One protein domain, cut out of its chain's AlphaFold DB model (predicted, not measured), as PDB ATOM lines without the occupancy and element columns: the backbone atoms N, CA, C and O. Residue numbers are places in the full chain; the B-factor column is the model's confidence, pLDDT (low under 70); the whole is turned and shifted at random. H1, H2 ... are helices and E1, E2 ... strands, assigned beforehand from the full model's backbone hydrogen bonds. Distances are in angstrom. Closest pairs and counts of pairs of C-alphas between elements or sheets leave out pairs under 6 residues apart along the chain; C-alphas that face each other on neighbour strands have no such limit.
ATOM      1  N   VAL A  25     -44.025 -49.795 -27.736       95.00
ATOM      2  CA  VAL A  25     -44.050 -49.189 -26.403       95.00
ATOM      3  C   VAL A  25     -44.912 -47.944 -26.394       95.00
ATOM      4  O   VAL A  25     -44.965 -47.194 -27.363       95.00
ATOM      5  N   ARG A  26     -45.600 -47.706 -25.277       95.12
ATOM      6  CA  ARG A  26     -46.603 -46.649 -25.182       95.12
ATOM      7  C   ARG A  26     -46.362 -45.737 -23.994       95.12
ATOM      8  O   ARG A  26     -46.242 -46.218 -22.871       95.12
ATOM      9  N   ASN A  27     -46.349 -44.425 -24.241       93.25
ATOM     10  CA  ASN A  27     -46.063 -43.378 -23.257       93.25
ATOM     11  C   ASN A  27     -44.807 -43.689 -22.422       93.25
ATOM     12  O   ASN A  27     -44.764 -43.427 -21.220       93.25
ATOM     13  N   ALA A  28     -43.799 -44.285 -23.065       91.56
ATOM     14  CA  ALA A  28     -42.511 -44.563 -22.455       91.56
ATOM     15  C   ALA A  28     -41.667 -43.286 -22.515       91.56
ATOM     16  O   ALA A  28     -41.251 -42.849 -23.591       91.56
ATOM     17  N   PHE A  29     -41.470 -42.674 -21.352       90.81
ATOM     18  CA  PHE A  29     -40.673 -41.468 -21.172       90.81
ATOM     19  C   PHE A  29     -39.450 -41.785 -20.325       90.81
ATOM     20  O   PHE A  29     -39.497 -42.665 -19.463       90.81
ATOM     21  N   GLY A  30     -38.375 -41.029 -20.528       86.94
ATOM     22  CA  GLY A  30     -37.231 -41.093 -19.633       86.94
ATOM     23  C   GLY A  30     -37.535 -40.637 -18.201       86.94
ATOM     24  O   GLY A  30     -38.553 -39.997 -17.934       86.94
ATOM     25  N   PRO A  31     -36.629 -40.929 -17.258       82.38
ATOM     26  CA  PRO A  31     -36.824 -40.738 -15.818       82.38
ATOM     27  C   PRO A  31     -36.828 -39.273 -15.358       82.38
ATOM     28  O   PRO A  31     -37.077 -38.998 -14.179       82.38
ATOM     29  N   GLN A  32     -36.556 -38.315 -16.249       77.12
ATOM     30  CA  GLN A  32     -36.620 -36.898 -15.905       77.12
ATOM     31  C   GLN A  32     -38.073 -36.505 -15.592       77.12
ATOM     32  O   GLN A  32     -38.987 -36.726 -16.378       77.12
ATOM     33  N   LYS A  33     -38.301 -35.912 -14.416       64.50
ATOM     34  CA  LYS A  33     -39.648 -35.656 -13.863       64.50
ATOM     35  C   LYS A  33     -40.327 -34.387 -14.398       64.50
ATOM     36  O   LYS A  33     -41.113 -33.770 -13.685       64.50
ATOM     37  N   ASN A  34     -39.967 -33.904 -15.582       66.62
ATOM     38  CA  ASN A  34     -40.426 -32.595 -16.049       66.62
ATOM     39  C   ASN A  34     -40.541 -32.508 -17.576       66.62
ATOM     40  O   ASN A  34     -40.601 -33.508 -18.286       66.62
ATOM     41  N   ALA A  35     -40.606 -31.269 -18.067       61.06
ATOM     42  CA  ALA A  35     -40.766 -30.930 -19.470       61.06
ATOM     43  C   ALA A  35     -39.704 -31.495 -20.420       61.06
ATOM     44  O   ALA A  35     -39.937 -31.463 -21.626       61.06
ATOM     45  N   SER A  36     -38.596 -31.991 -19.871       72.19
ATOM     46  CA  SER A  36     -37.434 -32.486 -20.598       72.19
ATOM     47  C   SER A  36     -37.361 -34.016 -20.633       72.19
ATOM     48  O   SER A  36     -36.353 -34.557 -21.067       72.19
ATOM     49  N   ALA A  37     -38.398 -34.725 -20.161       82.75
ATOM     50  CA  ALA A  37     -38.454 -36.184 -20.207       82.75
ATOM     51  C   ALA A  37     -38.303 -36.693 -21.653       82.75
ATOM     52  O   ALA A  37     -39.216 -36.466 -22.452       82.75
ATOM     53  N   PRO A  38     -37.196 -37.385 -21.991       85.75
ATOM     54  CA  PRO A  38     -36.938 -37.761 -23.369       85.75
ATOM     55  C   PRO A  38     -37.934 -38.815 -23.851       85.75
ATOM     56  O   PRO A  38     -38.349 -39.704 -23.094       85.75
ATOM     57  N   MET A  39     -38.316 -38.700 -25.119       91.94
ATOM     58  CA  MET A  39     -39.169 -39.651 -25.838       91.94
ATOM     59  C   MET A  39     -38.306 -40.591 -26.698       91.94
ATOM     60  O   MET A  39     -37.099 -40.411 -26.793       91.94
ATOM     61  N   CYS A  40     -38.926 -41.603 -27.305       93.81
ATOM     62  CA  CYS A  40     -38.303 -42.570 -28.213       93.81
ATOM     63  C   CYS A  40     -37.051 -43.266 -27.656       93.81
ATOM     64  O   CYS A  40     -36.051 -43.415 -28.349       93.81
ATOM     65  N   ARG A  41     -37.100 -43.715 -26.396       91.94
ATOM     66  CA  ARG A  41     -35.937 -44.304 -25.714       91.94
ATOM     67  C   ARG A  41     -35.372 -45.518 -26.449       91.94
ATOM     68  O   ARG A  41     -36.077 -46.501 -26.672       91.94
ATOM     69  N   GLY A  42     -34.091 -45.440 -26.792       90.69
ATOM     70  CA  GLY A  42     -33.363 -46.400 -27.611       90.69
ATOM     71  C   GLY A  42     -33.259 -46.021 -29.090       90.69
ATOM     72  O   GLY A  42     -32.457 -46.631 -29.800       90.69
ATOM     73  N   ALA A  43     -34.016 -45.022 -29.557       93.12
ATOM     74  CA  ALA A  43     -33.803 -44.415 -30.866       93.12
ATOM     75  C   ALA A  43     -32.460 -43.687 -30.904       93.12
ATOM     76  O   ALA A  43     -32.010 -43.090 -29.930       93.12
ATOM     77  N   CYS A  44     -31.793 -43.767 -32.048       87.81
ATOM     78  CA  CYS A  44     -30.507 -43.122 -32.232       87.81
ATOM     79  C   CYS A  44     -30.704 -41.647 -32.580       87.81
ATOM     80  O   CYS A  44     -31.203 -41.327 -33.655       87.81
ATOM     81  N   GLY A  45     -30.339 -40.754 -31.665       84.81
ATOM     82  CA  GLY A  45     -30.513 -39.311 -31.811       84.81
ATOM     83  C   GLY A  45     -31.022 -38.661 -30.528       84.81
ATOM     84  O   GLY A  45     -31.142 -39.309 -29.493       84.81
ATOM     85  N   MET A  46     -31.294 -37.359 -30.589       81.12
ATOM     86  CA  MET A  46     -31.919 -36.631 -29.484       81.12
ATOM     87  C   MET A  46     -33.438 -36.828 -29.531       81.12
ATOM     88  O   MET A  46     -34.056 -36.527 -30.552       81.12
ATOM     89  N   ASP A  47     -34.023 -37.297 -28.427       86.00
ATOM     90  CA  ASP A  47     -35.450 -37.623 -28.306       86.00
ATOM     91  C   ASP A  47     -35.939 -38.542 -29.443       86.00
ATOM     92  O   ASP A  47     -35.402 -39.625 -29.663       86.00
ATOM     93  N   CYS A  48     -36.964 -38.108 -30.175       90.31
ATOM     94  CA  CYS A  48     -37.440 -38.752 -31.388       90.31
ATOM     95  C   CYS A  48     -36.775 -38.069 -32.593       90.31
ATOM     96  O   CYS A  48     -37.224 -36.986 -32.987       90.31
ATOM     97  N   PRO A  49     -35.703 -38.645 -33.170       87.06
ATOM     98  CA  PRO A  49     -34.995 -38.042 -34.295       87.06
ATOM     99  C   PRO A  49     -35.907 -37.894 -35.519       87.06
ATOM    100  O   PRO A  49     -36.860 -38.649 -35.705       87.06
ATOM    101  N   SER A  50     -35.572 -36.960 -36.413       84.50
ATOM    102  CA  SER A  50     -36.303 -36.755 -37.676       84.50
ATOM    103  C   SER A  50     -36.224 -37.943 -38.640       84.50
ATOM    104  O   SER A  50     -36.970 -37.983 -39.615       84.50
ATOM    105  N   SER A  51     -35.330 -38.901 -38.383       86.62
ATOM    106  CA  SER A  51     -35.263 -40.176 -39.096       86.62
ATOM    107  C   SER A  51     -36.380 -41.148 -38.705       86.62
ATOM    108  O   SER A  51     -36.593 -42.121 -39.424       86.62
ATOM    109  N   CYS A  52     -37.100 -40.908 -37.602       92.12
ATOM    110  CA  CYS A  52     -38.287 -41.685 -37.266       92.12
ATOM    111  C   CYS A  52     -39.425 -41.375 -38.240       92.12
ATOM    112  O   CYS A  52     -39.760 -40.214 -38.486       92.12
ATOM    113  N   GLU A  53     -40.085 -42.415 -38.734       93.81
ATOM    114  CA  GLU A  53     -41.325 -42.246 -39.479       93.81
ATOM    115  C   GLU A  53     -42.452 -41.910 -38.503       93.81
ATOM    116  O   GLU A  53     -42.659 -42.605 -37.507       93.81
ATOM    117  N   GLN A  54     -43.183 -40.835 -38.785       92.44
ATOM    118  CA  GLN A  54     -44.266 -40.359 -37.937       92.44
ATOM    119  C   GLN A  54     -45.625 -40.649 -38.573       92.44
ATOM    120  O   GLN A  54     -45.866 -40.299 -39.726       92.44
ATOM    121  N   ASP A  55     -46.538 -41.193 -37.777       92.88
ATOM    122  CA  ASP A  55     -47.951 -41.339 -38.110       92.88
ATOM    123  C   ASP A  55     -48.833 -40.823 -36.965       92.88
ATOM    124  O   ASP A  55     -48.442 -40.800 -35.794       92.88
ATOM    125  N   VAL A  56     -50.037 -40.368 -37.296       91.31
ATOM    126  CA  VAL A  56     -50.992 -39.840 -36.321       91.31
ATOM    127  C   VAL A  56     -52.316 -40.549 -36.502       91.31
ATOM    128  O   VAL A  56     -53.009 -40.369 -37.498       91.31
ATOM    129  N   ASN A  57     -52.706 -41.287 -35.469       95.44
ATOM    130  CA  ASN A  57     -53.984 -41.973 -35.417       95.44
ATOM    131  C   ASN A  57     -54.845 -41.428 -34.284       95.44
ATOM    132  O   ASN A  57     -54.385 -40.709 -33.393       95.44
ATOM    133  N   PHE A  58     -56.125 -41.777 -34.314       96.44
ATOM    134  CA  PHE A  58     -57.049 -41.468 -33.237       96.44
ATOM    135  C   PHE A  58     -57.631 -42.758 -32.691       96.44
ATOM    136  O   PHE A  58     -57.989 -43.655 -33.445       96.44
ATOM    137  N   SER A  73     -42.118 -44.674 -35.668       96.69
ATOM    138  CA  SER A  73     -41.358 -45.867 -36.032       96.69
ATOM    139  C   SER A  73     -39.895 -45.475 -36.190       96.69
ATOM    140  O   SER A  73     -39.532 -44.761 -37.125       96.69
ATOM    141  N   CYS A  74     -39.061 -45.890 -35.241       95.62
ATOM    142  CA  CYS A  74     -37.673 -45.449 -35.155       95.62
ATOM    143  C   CYS A  74     -36.707 -46.623 -35.304       95.62
ATOM    144  O   CYS A  74     -36.824 -47.644 -34.621       95.62
ATOM    145  N   GLY A  75     -35.702 -46.447 -36.158       94.75
ATOM    146  CA  GLY A  75     -34.546 -47.333 -36.208       94.75
ATOM    147  C   GLY A  75     -33.661 -47.183 -34.970       94.75
ATOM    148  O   GLY A  75     -33.553 -46.097 -34.395       94.75
ATOM    149  N   THR A  76     -33.023 -48.275 -34.552       95.12
ATOM    150  CA  THR A  76     -32.172 -48.291 -33.354       95.12
ATOM    151  C   THR A  76     -30.863 -49.043 -33.589       95.12
ATOM    152  O   THR A  76     -30.743 -49.859 -34.506       95.12
ATOM    153  N   HIS A  77     -29.879 -48.769 -32.735       95.00
ATOM    154  CA  HIS A  77     -28.653 -49.550 -32.589       95.00
ATOM    155  C   HIS A  77     -28.509 -49.976 -31.141       95.00
ATOM    156  O   HIS A  77     -28.918 -49.260 -30.223       95.00
ATOM    157  N   LYS A  78     -27.838 -51.105 -30.924       94.06
ATOM    158  CA  LYS A  78     -27.480 -51.589 -29.592       94.06
ATOM    159  C   LYS A  78     -26.809 -50.509 -28.745       94.06
ATOM    160  O   LYS A  78     -27.203 -50.336 -27.598       94.06
ATOM    161  N   ALA A  79     -25.889 -49.743 -29.329       93.31
ATOM    162  CA  ALA A  79     -25.211 -48.646 -28.646       93.31
ATOM    163  C   ALA A  79     -26.175 -47.558 -28.146       93.31
ATOM    164  O   ALA A  79     -26.036 -47.114 -27.014       93.31
ATOM    165  N   CYS A  80     -27.174 -47.161 -28.941       94.06
ATOM    166  CA  CYS A  80     -28.155 -46.144 -28.541       94.06
ATOM    167  C   CYS A  80     -29.056 -46.646 -27.407       94.06
ATOM    168  O   CYS A  80     -29.334 -45.912 -26.462       94.06
ATOM    169  N   ARG A  81     -29.459 -47.922 -27.458       94.12
ATOM    170  CA  ARG A  81     -30.232 -48.557 -26.382       94.12
ATOM    171  C   ARG A  81     -29.428 -48.641 -25.081       94.12
ATOM    172  O   ARG A  81     -29.927 -48.253 -24.032       94.12
ATOM    173  N   GLU A  82     -28.172 -49.079 -25.153       93.12
ATOM    174  CA  GLU A  82     -27.273 -49.152 -23.991       93.12
ATOM    175  C   GLU A  82     -26.928 -47.767 -23.427       93.12
ATOM    176  O   GLU A  82     -26.835 -47.606 -22.209       93.12
ATOM    177  N   HIS A  83     -26.781 -46.765 -24.298       92.00
ATOM    178  CA  HIS A  83     -26.592 -45.372 -23.909       92.00
ATOM    179  C   HIS A  83     -27.770 -44.867 -23.076       92.00
ATOM    180  O   HIS A  83     -27.585 -44.337 -21.980       92.00
ATOM    181  N   ASP A  84     -28.988 -45.082 -23.567       91.94
ATOM    182  CA  ASP A  84     -30.202 -44.664 -22.881       91.94
ATOM    183  C   ASP A  84     -30.421 -45.410 -21.562       91.94
ATOM    184  O   ASP A  84     -30.754 -44.777 -20.558       91.94
ATOM    185  N   ASP A  85     -30.145 -46.716 -21.525       91.69
ATOM    186  CA  ASP A  85     -30.145 -47.502 -20.287       91.69
ATOM    187  C   ASP A  85     -29.107 -46.972 -19.279       91.69
ATOM    188  O   ASP A  85     -29.360 -46.951 -18.069       91.69
ATOM    189  N   CYS A  86     -27.932 -46.535 -19.751       92.50
ATOM    190  CA  CYS A  86     -26.921 -45.894 -18.912       92.50
ATOM    191  C   CYS A  86     -27.433 -44.570 -18.343       92.50
ATOM    192  O   CYS A  86     -27.331 -44.361 -17.131       92.50
ATOM    193  N   LEU A  87     -28.008 -43.700 -19.182       88.94
ATOM    194  CA  LEU A  87     -28.566 -42.416 -18.751       88.94
ATOM    195  C   LEU A  87     -29.670 -42.623 -17.715       88.94
ATOM    196  O   LEU A  87     -29.705 -41.927 -16.695       88.94
ATOM    197  N   ASP A  88     -30.526 -43.619 -17.931       89.12
ATOM    198  CA  ASP A  88     -31.645 -43.908 -17.044       89.12
ATOM    199  C   ASP A  88     -31.173 -44.399 -15.695       89.12
ATOM    200  O   ASP A  88     -31.535 -43.822 -14.665       89.12
ATOM    201  N   ARG A  89     -30.288 -45.395 -15.700       89.69
ATOM    202  CA  ARG A  89     -29.662 -45.910 -14.487       89.69
ATOM    203  C   ARG A  89     -28.920 -44.805 -13.740       89.69
ATOM    204  O   ARG A  89     -29.138 -44.622 -12.546       89.69
ATOM    205  N   CYS A  90     -28.095 -44.029 -14.439       90.06
ATOM    206  CA  CYS A  90     -27.320 -42.955 -13.834       90.06
ATOM    207  C   CYS A  90     -28.222 -41.896 -13.191       90.06
ATOM    208  O   CYS A  90     -28.006 -41.529 -12.041       90.06
ATOM    209  N   SER A  91     -29.273 -41.454 -13.885       87.12
ATOM    210  CA  SER A  91     -30.192 -40.438 -13.359       87.12
ATOM    211  C   SER A  91     -30.987 -40.897 -12.127       87.12
ATOM    212  O   SER A  91     -31.419 -40.065 -11.329       87.12
ATOM    213  N   GLN A  92     -31.190 -42.209 -11.971       86.19
ATOM    214  CA  GLN A  92     -31.890 -42.799 -10.831       86.19
ATOM    215  C   GLN A  92     -30.955 -43.070  -9.648       86.19
ATOM    216  O   GLN A  92     -31.354 -42.887  -8.498       86.19
ATOM    217  N   GLU A  93     -29.734 -43.532  -9.923       87.44
ATOM    218  CA  GLU A  93     -28.776 -43.970  -8.904       87.44
ATOM    219  C   GLU A  93     -27.886 -42.837  -8.388       87.44
ATOM    220  O   GLU A  93     -27.483 -42.853  -7.222       87.44
ATOM    221  N   GLN A  94     -27.556 -41.861  -9.237       82.62
ATOM    222  CA  GLN A  94     -26.612 -40.804  -8.897       82.62
ATOM    223  C   GLN A  94     -27.317 -39.575  -8.318       82.62
ATOM    224  O   GLN A  94     -28.426 -39.200  -8.695       82.62
ATOM    225  N   GLY A  95     -26.651 -38.936  -7.354       75.00
ATOM    226  CA  GLY A  95     -27.133 -37.706  -6.734       75.00
ATOM    227  C   GLY A  95     -27.070 -36.499  -7.675       75.00
ATOM    228  O   GLY A  95     -26.397 -36.508  -8.706       75.00
ATOM    229  N   ALA A  96     -27.738 -35.413  -7.277       73.19
ATOM    230  CA  ALA A  96     -27.657 -34.136  -7.980       73.19
ATOM    231  C   ALA A  96     -26.191 -33.673  -8.125       73.19
ATOM    232  O   ALA A  96     -25.454 -33.629  -7.140       73.19
ATOM    233  N   GLY A  97     -25.793 -33.298  -9.345       78.06
ATOM    234  CA  GLY A  97     -24.446 -32.808  -9.664       78.06
ATOM    235  C   GLY A  97     -23.528 -33.819 -10.357       78.06
ATOM    236  O   GLY A  97     -22.433 -33.435 -10.756       78.06
ATOM    237  N   TYR A  98     -23.956 -35.073 -10.534       86.75
ATOM    238  CA  TYR A  98     -23.246 -36.026 -11.388       86.75
ATOM    239  C   TYR A  98     -23.582 -35.782 -12.867       86.75
ATOM    240  O   TYR A  98     -24.757 -35.701 -13.233       86.75
ATOM    241  N   ASP A  99     -22.561 -35.672 -13.718       87.75
ATOM    242  CA  ASP A  99     -22.745 -35.508 -15.163       87.75
ATOM    243  C   ASP A  99     -22.969 -36.872 -15.832       87.75
ATOM    244  O   ASP A  99     -22.053 -37.508 -16.356       87.75
ATOM    245  N   CYS A 100     -24.219 -37.341 -15.769       88.62
ATOM    246  CA  CYS A 100     -24.623 -38.596 -16.400       88.62
ATOM    247  C   CYS A 100     -24.413 -38.595 -17.915       88.62
ATOM    248  O   CYS A 100     -24.106 -39.646 -18.470       88.62
ATOM    249  N   GLN A 101     -24.551 -37.436 -18.568       87.69
ATOM    250  CA  GLN A 101     -24.359 -37.319 -20.011       87.69
ATOM    251  C   GLN A 101     -22.901 -37.595 -20.362       87.69
ATOM    252  O   GLN A 101     -22.616 -38.520 -21.117       87.69
ATOM    253  N   ALA A 102     -21.957 -36.871 -19.753       87.25
ATOM    254  CA  ALA A 102     -20.533 -37.079 -20.013       87.25
ATOM    255  C   ALA A 102     -20.083 -38.517 -19.703       87.25
ATOM    256  O   ALA A 102     -19.337 -39.113 -20.485       87.25
ATOM    257  N   TYR A 103     -20.562 -39.092 -18.593       91.69
ATOM    258  CA  TYR A 103     -20.253 -40.472 -18.220       91.69
ATOM    259  C   TYR A 103     -20.755 -41.479 -19.265       91.69
ATOM    260  O   TYR A 103     -19.963 -42.277 -19.767       91.69
ATOM    261  N   CYS A 104     -22.038 -41.425 -19.630       91.19
ATOM    262  CA  CYS A 104     -22.634 -42.391 -20.552       91.19
ATOM    263  C   CYS A 104     -22.150 -42.208 -21.996       91.19
ATOM    264  O   CYS A 104     -21.902 -43.204 -22.676       91.19
ATOM    265  N   HIS A 105     -21.909 -40.969 -22.443       89.31
ATOM    266  CA  HIS A 105     -21.251 -40.711 -23.724       89.31
ATOM    267  C   HIS A 105     -19.857 -41.350 -23.766       89.31
ATOM    268  O   HIS A 105     -19.521 -42.039 -24.727       89.31
ATOM    269  N   THR A 106     -19.052 -41.169 -22.711       88.56
ATOM    270  CA  THR A 106     -17.698 -41.744 -22.639       88.56
ATOM    271  C   THR A 106     -17.732 -43.273 -22.635       88.56
ATOM    272  O   THR A 106     -16.920 -43.899 -23.315       88.56
ATOM    273  N   ASP A 107     -18.672 -43.877 -21.902       90.19
ATOM    274  CA  ASP A 107     -18.825 -45.335 -21.837       90.19
ATOM    275  C   ASP A 107     -19.127 -45.934 -23.218       90.19
ATOM    276  O   ASP A 107     -18.447 -46.859 -23.665       90.19
ATOM    277  N   VAL A 108     -20.074 -45.345 -23.952       88.44
ATOM    278  CA  VAL A 108     -20.448 -45.807 -25.296       88.44
ATOM    279  C   VAL A 108     -19.319 -45.577 -26.304       88.44
ATOM    280  O   VAL A 108     -18.994 -46.485 -27.069       88.44
ATOM    281  N   MET A 109     -18.653 -44.419 -26.270       87.25
ATOM    282  CA  MET A 109     -17.495 -44.135 -27.135       87.25
ATOM    283  C   MET A 109     -16.299 -45.061 -26.861       87.25
ATOM    284  O   MET A 109     -15.484 -45.296 -27.749       87.25
ATOM    285  N   GLY A 110     -16.178 -45.604 -25.645       90.31
ATOM    286  CA  GLY A 110     -15.159 -46.599 -25.304       90.31
ATOM    287  C   GLY A 110     -15.474 -48.012 -25.810       90.31
ATOM    288  O   GLY A 110     -14.561 -48.826 -25.952       90.31
ATOM    289  N   GLN A 111     -16.748 -48.312 -26.077       92.75
ATOM    290  CA  GLN A 111     -17.219 -49.639 -26.492       92.75
ATOM    291  C   GLN A 111     -17.405 -49.771 -28.010       92.75
ATOM    292  O   GLN A 111     -17.290 -50.877 -28.546       92.75
ATOM    293  N   TYR A 112     -17.670 -48.664 -28.705       91.81
ATOM    294  CA  TYR A 112     -17.997 -48.636 -30.132       91.81
ATOM    295  C   TYR A 112     -17.039 -47.726 -30.923       91.81
ATOM    296  O   TYR A 112     -16.533 -46.752 -30.369       91.81
ATOM    297  N   PRO A 113     -16.776 -48.000 -32.220       91.88
ATOM    298  CA  PRO A 113     -15.934 -47.133 -33.046       91.88
ATOM    299  C   PRO A 113     -16.481 -45.693 -33.122       91.88
ATOM    300  O   PRO A 113     -17.681 -45.528 -33.376       91.88
ATOM    301  N   PRO A 114     -15.640 -44.650 -32.961       84.94
ATOM    302  CA  PRO A 114     -16.085 -43.255 -32.946       84.94
ATOM    303  C   PRO A 114     -16.890 -42.840 -34.180       84.94
ATOM    304  O   PRO A 114     -17.871 -42.109 -34.064       84.94
ATOM    305  N   GLU A 115     -16.524 -43.337 -35.363       85.06
ATOM    306  CA  GLU A 115     -17.195 -42.989 -36.618       85.06
ATOM    307  C   GLU A 115     -18.641 -43.500 -36.643       85.06
ATOM    308  O   GLU A 115     -19.538 -42.841 -37.170       85.06
ATOM    309  N   GLN A 116     -18.879 -44.666 -36.035       87.94
ATOM    310  CA  GLN A 116     -20.215 -45.238 -35.901       87.94
ATOM    311  C   GLN A 116     -21.029 -44.465 -34.869       87.94
ATOM    312  O   GLN A 116     -22.153 -44.070 -35.158       87.94
ATOM    313  N   ALA A 117     -20.442 -44.180 -33.705       83.94
ATOM    314  CA  ALA A 117     -21.121 -43.455 -32.640       83.94
ATOM    315  C   ALA A 117     -21.569 -42.049 -33.076       83.94
ATOM    316  O   ALA A 117     -22.697 -41.657 -32.787       83.94
ATOM    317  N   VAL A 118     -20.742 -41.322 -33.838       83.62
ATOM    318  CA  VAL A 118     -21.118 -40.014 -34.405       83.62
ATOM    319  C   VAL A 118     -22.267 -40.152 -35.405       83.62
ATOM    320  O   VAL A 118     -23.229 -39.388 -35.346       83.62
ATOM    321  N   SER A 119     -22.206 -41.141 -36.303       85.62
ATOM    322  CA  SER A 119     -23.287 -41.390 -37.264       85.62
ATOM    323  C   SER A 119     -24.607 -41.733 -36.562       85.62
ATOM    324  O   SER A 119     -25.654 -41.198 -36.928       85.62
ATOM    325  N   TRP A 120     -24.561 -42.565 -35.522       87.69
ATOM    326  CA  TRP A 120     -25.734 -42.961 -34.744       87.69
ATOM    327  C   TRP A 120     -26.286 -41.810 -33.905       87.69
ATOM    328  O   TRP A 120     -27.495 -41.620 -33.857       87.69
ATOM    329  N   ALA A 121     -25.434 -40.969 -33.318       83.00
ATOM    330  CA  ALA A 121     -25.878 -39.761 -32.622       83.00
ATOM    331  C   ALA A 121     -26.653 -38.797 -33.545       83.00
ATOM    332  O   ALA A 121     -27.516 -38.058 -33.078       83.00
ATOM    333  N   ALA A 122     -26.389 -38.835 -34.856       82.69
ATOM    334  CA  ALA A 122     -27.138 -38.100 -35.877       82.69
ATOM    335  C   ALA A 122     -28.364 -38.864 -36.430       82.69
ATOM    336  O   ALA A 122     -29.005 -38.401 -37.372       82.69
ATOM    337  N   GLY A 123     -28.686 -40.039 -35.883       85.69
ATOM    338  CA  GLY A 123     -29.781 -40.899 -36.332       85.69
ATOM    339  C   GLY A 123     -29.512 -41.676 -37.617       85.69
ATOM    340  O   GLY A 123     -30.459 -42.179 -38.222       85.69
ATOM    341  N   GLY A 124     -28.252 -41.802 -38.038       87.31
ATOM    342  CA  GLY A 124     -27.849 -42.535 -39.238       87.31
ATOM    343  C   GLY A 124     -27.978 -44.055 -39.100       87.31
ATOM    344  O   GLY A 124     -27.690 -44.615 -38.048       87.31
ATOM    345  N   GLY A 125     -28.397 -44.726 -40.178       88.81
ATOM    346  CA  GLY A 125     -28.414 -46.192 -40.304       88.81
ATOM    347  C   GLY A 125     -27.119 -46.777 -40.908       88.81
ATOM    348  O   GLY A 125     -26.143 -46.051 -41.093       88.81
ATOM    349  N   PRO A 126     -27.095 -48.078 -41.272       92.00
ATOM    350  CA  PRO A 126     -28.191 -49.049 -41.178       92.00
ATOM    351  C   PRO A 126     -28.433 -49.506 -39.736       92.00
ATOM    352  O   PRO A 126     -27.476 -49.726 -39.000       92.00
ATOM    353  N   TYR A 127     -29.699 -49.654 -39.347       94.75
ATOM    354  CA  TYR A 127     -30.123 -50.062 -37.999       94.75
ATOM    355  C   TYR A 127     -29.964 -51.572 -37.767       94.75
ATOM    356  O   TYR A 127     -29.910 -52.346 -38.724       94.75
ATOM    357  N   ASP A 128     -29.870 -52.000 -36.504       93.12
ATOM    358  CA  ASP A 128     -29.532 -53.387 -36.142       93.12
ATOM    359  C   ASP A 128     -30.734 -54.344 -36.010       93.12
ATOM    360  O   ASP A 128     -30.562 -55.499 -35.616       93.12
ATOM    361  N   GLY A 129     -31.939 -53.902 -36.384       93.38
ATOM    362  CA  GLY A 129     -33.155 -54.712 -36.357       93.38
ATOM    363  C   GLY A 129     -34.384 -53.987 -36.900       93.38
ATOM    364  O   GLY A 129     -34.277 -52.912 -37.494       93.38
ATOM    365  N   GLU A 130     -35.551 -54.597 -36.685       96.31
ATOM    366  CA  GLU A 130     -36.841 -53.971 -36.988       96.31
ATOM    367  C   GLU A 130     -37.022 -52.681 -36.169       96.31
ATOM    368  O   GLU A 130     -36.590 -52.629 -35.008       96.31
ATOM    369  N   PRO A 131     -37.665 -51.644 -36.733       96.25
ATOM    370  CA  PRO A 131     -37.955 -50.421 -36.001       96.25
ATOM    371  C   PRO A 131     -38.722 -50.690 -34.704       96.25
ATOM    372  O   PRO A 131     -39.550 -51.598 -34.622       96.25
ATOM    373  N   ILE A 132     -38.457 -49.874 -33.687       96.38
ATOM    374  CA  ILE A 132     -39.281 -49.829 -32.478       96.38
ATOM    375  C   ILE A 132     -40.426 -48.862 -32.742       96.38
ATOM    376  O   ILE A 132     -40.201 -47.754 -33.239       96.38
ATOM    377  N   GLN A 133     -41.642 -49.266 -32.387       97.38
ATOM    378  CA  GLN A 133     -42.814 -48.414 -32.503       97.38
ATOM    379  C   GLN A 133     -43.130 -47.758 -31.158       97.38
ATOM    380  O   GLN A 133     -43.485 -48.423 -30.186       97.38
ATOM    381  N   PHE A 134     -43.009 -46.438 -31.100       96.44
ATOM    382  CA  PHE A 134     -43.337 -45.634 -29.931       96.44
ATOM    383  C   PHE A 134     -44.688 -44.946 -30.124       96.44
ATOM    384  O   PHE A 134     -44.875 -44.179 -31.065       96.44
ATOM    385  N   GLU A 135     -45.622 -45.180 -29.211       96.62
ATOM    386  CA  GLU A 135     -46.942 -44.557 -29.214       96.62
ATOM    387  C   GLU A 135     -47.085 -43.551 -28.075       96.62
ATOM    388  O   GLU A 135     -46.920 -43.886 -26.901       96.62
ATOM    389  N   TYR A 136     -47.481 -42.326 -28.397       94.75
ATOM    390  CA  TYR A 136     -47.646 -41.255 -27.426       94.75
ATOM    391  C   TYR A 136     -49.032 -40.635 -27.498       94.75
ATOM    392  O   TYR A 136     -49.454 -40.102 -28.523       94.75
ATOM    393  N   THR A 137     -49.732 -40.661 -26.368       94.12
ATOM    394  CA  THR A 137     -51.004 -39.943 -26.177       94.12
ATOM    395  C   THR A 137     -50.846 -38.653 -25.386       94.12
ATOM    396  O   THR A 137     -51.799 -37.889 -25.218       94.12
TER     397      THR A 137
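AT A GLANCE: This is residues 25 to 58 and 73 to 137 of the 382 residues of an uncharacterized protein of Halioglobus sediminis (UniProt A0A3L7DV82). A helical hairpin, H1 and H2, makes one end of this flat domain, with short H3 at one end of the hairpin; strands E1 and E2 lie toward the opposite end, and the loop of residues 25 to 52 winds between. The 99 printed residues, under half in named elements, run E1, H1, H2, H3, E2: mixed class, compact, radius of gyration of the C-alphas 13.7 A, spans 41 by 33 by 17 A.

HOW THE PARTS SIT: Start at residues 25 to 26, paired parallel with residues 134 to 135 of E2, residues 132 to 136. E1, residues 53 to 58, is near E2; both pair with no named strand. H1, residues 78 to 93, touches H2, residues 100 to 111, closest at C-alphas 90 and 100, 5.7 A. H3, residues 114 to 121, only just touches H1, with 3 pairs of C-alphas within 8 A, closest 80 and 120. Every O i to N i+4 pair is within hydrogen-bond range in H1, H2 and H3.

IN THESE COORDINATES: Find C-alpha 78 at (-27.480, -51.589, -29.592); H1 runs 22.1 A. E2 ends at C-alpha 136, (-47.646, -41.255, -27.426).

THE WHOLE: Residues 59 to 72 are not printed, a 16.5 A gap between C-alphas 58 and 73. Residues 33 to 35 have pLDDT under 70.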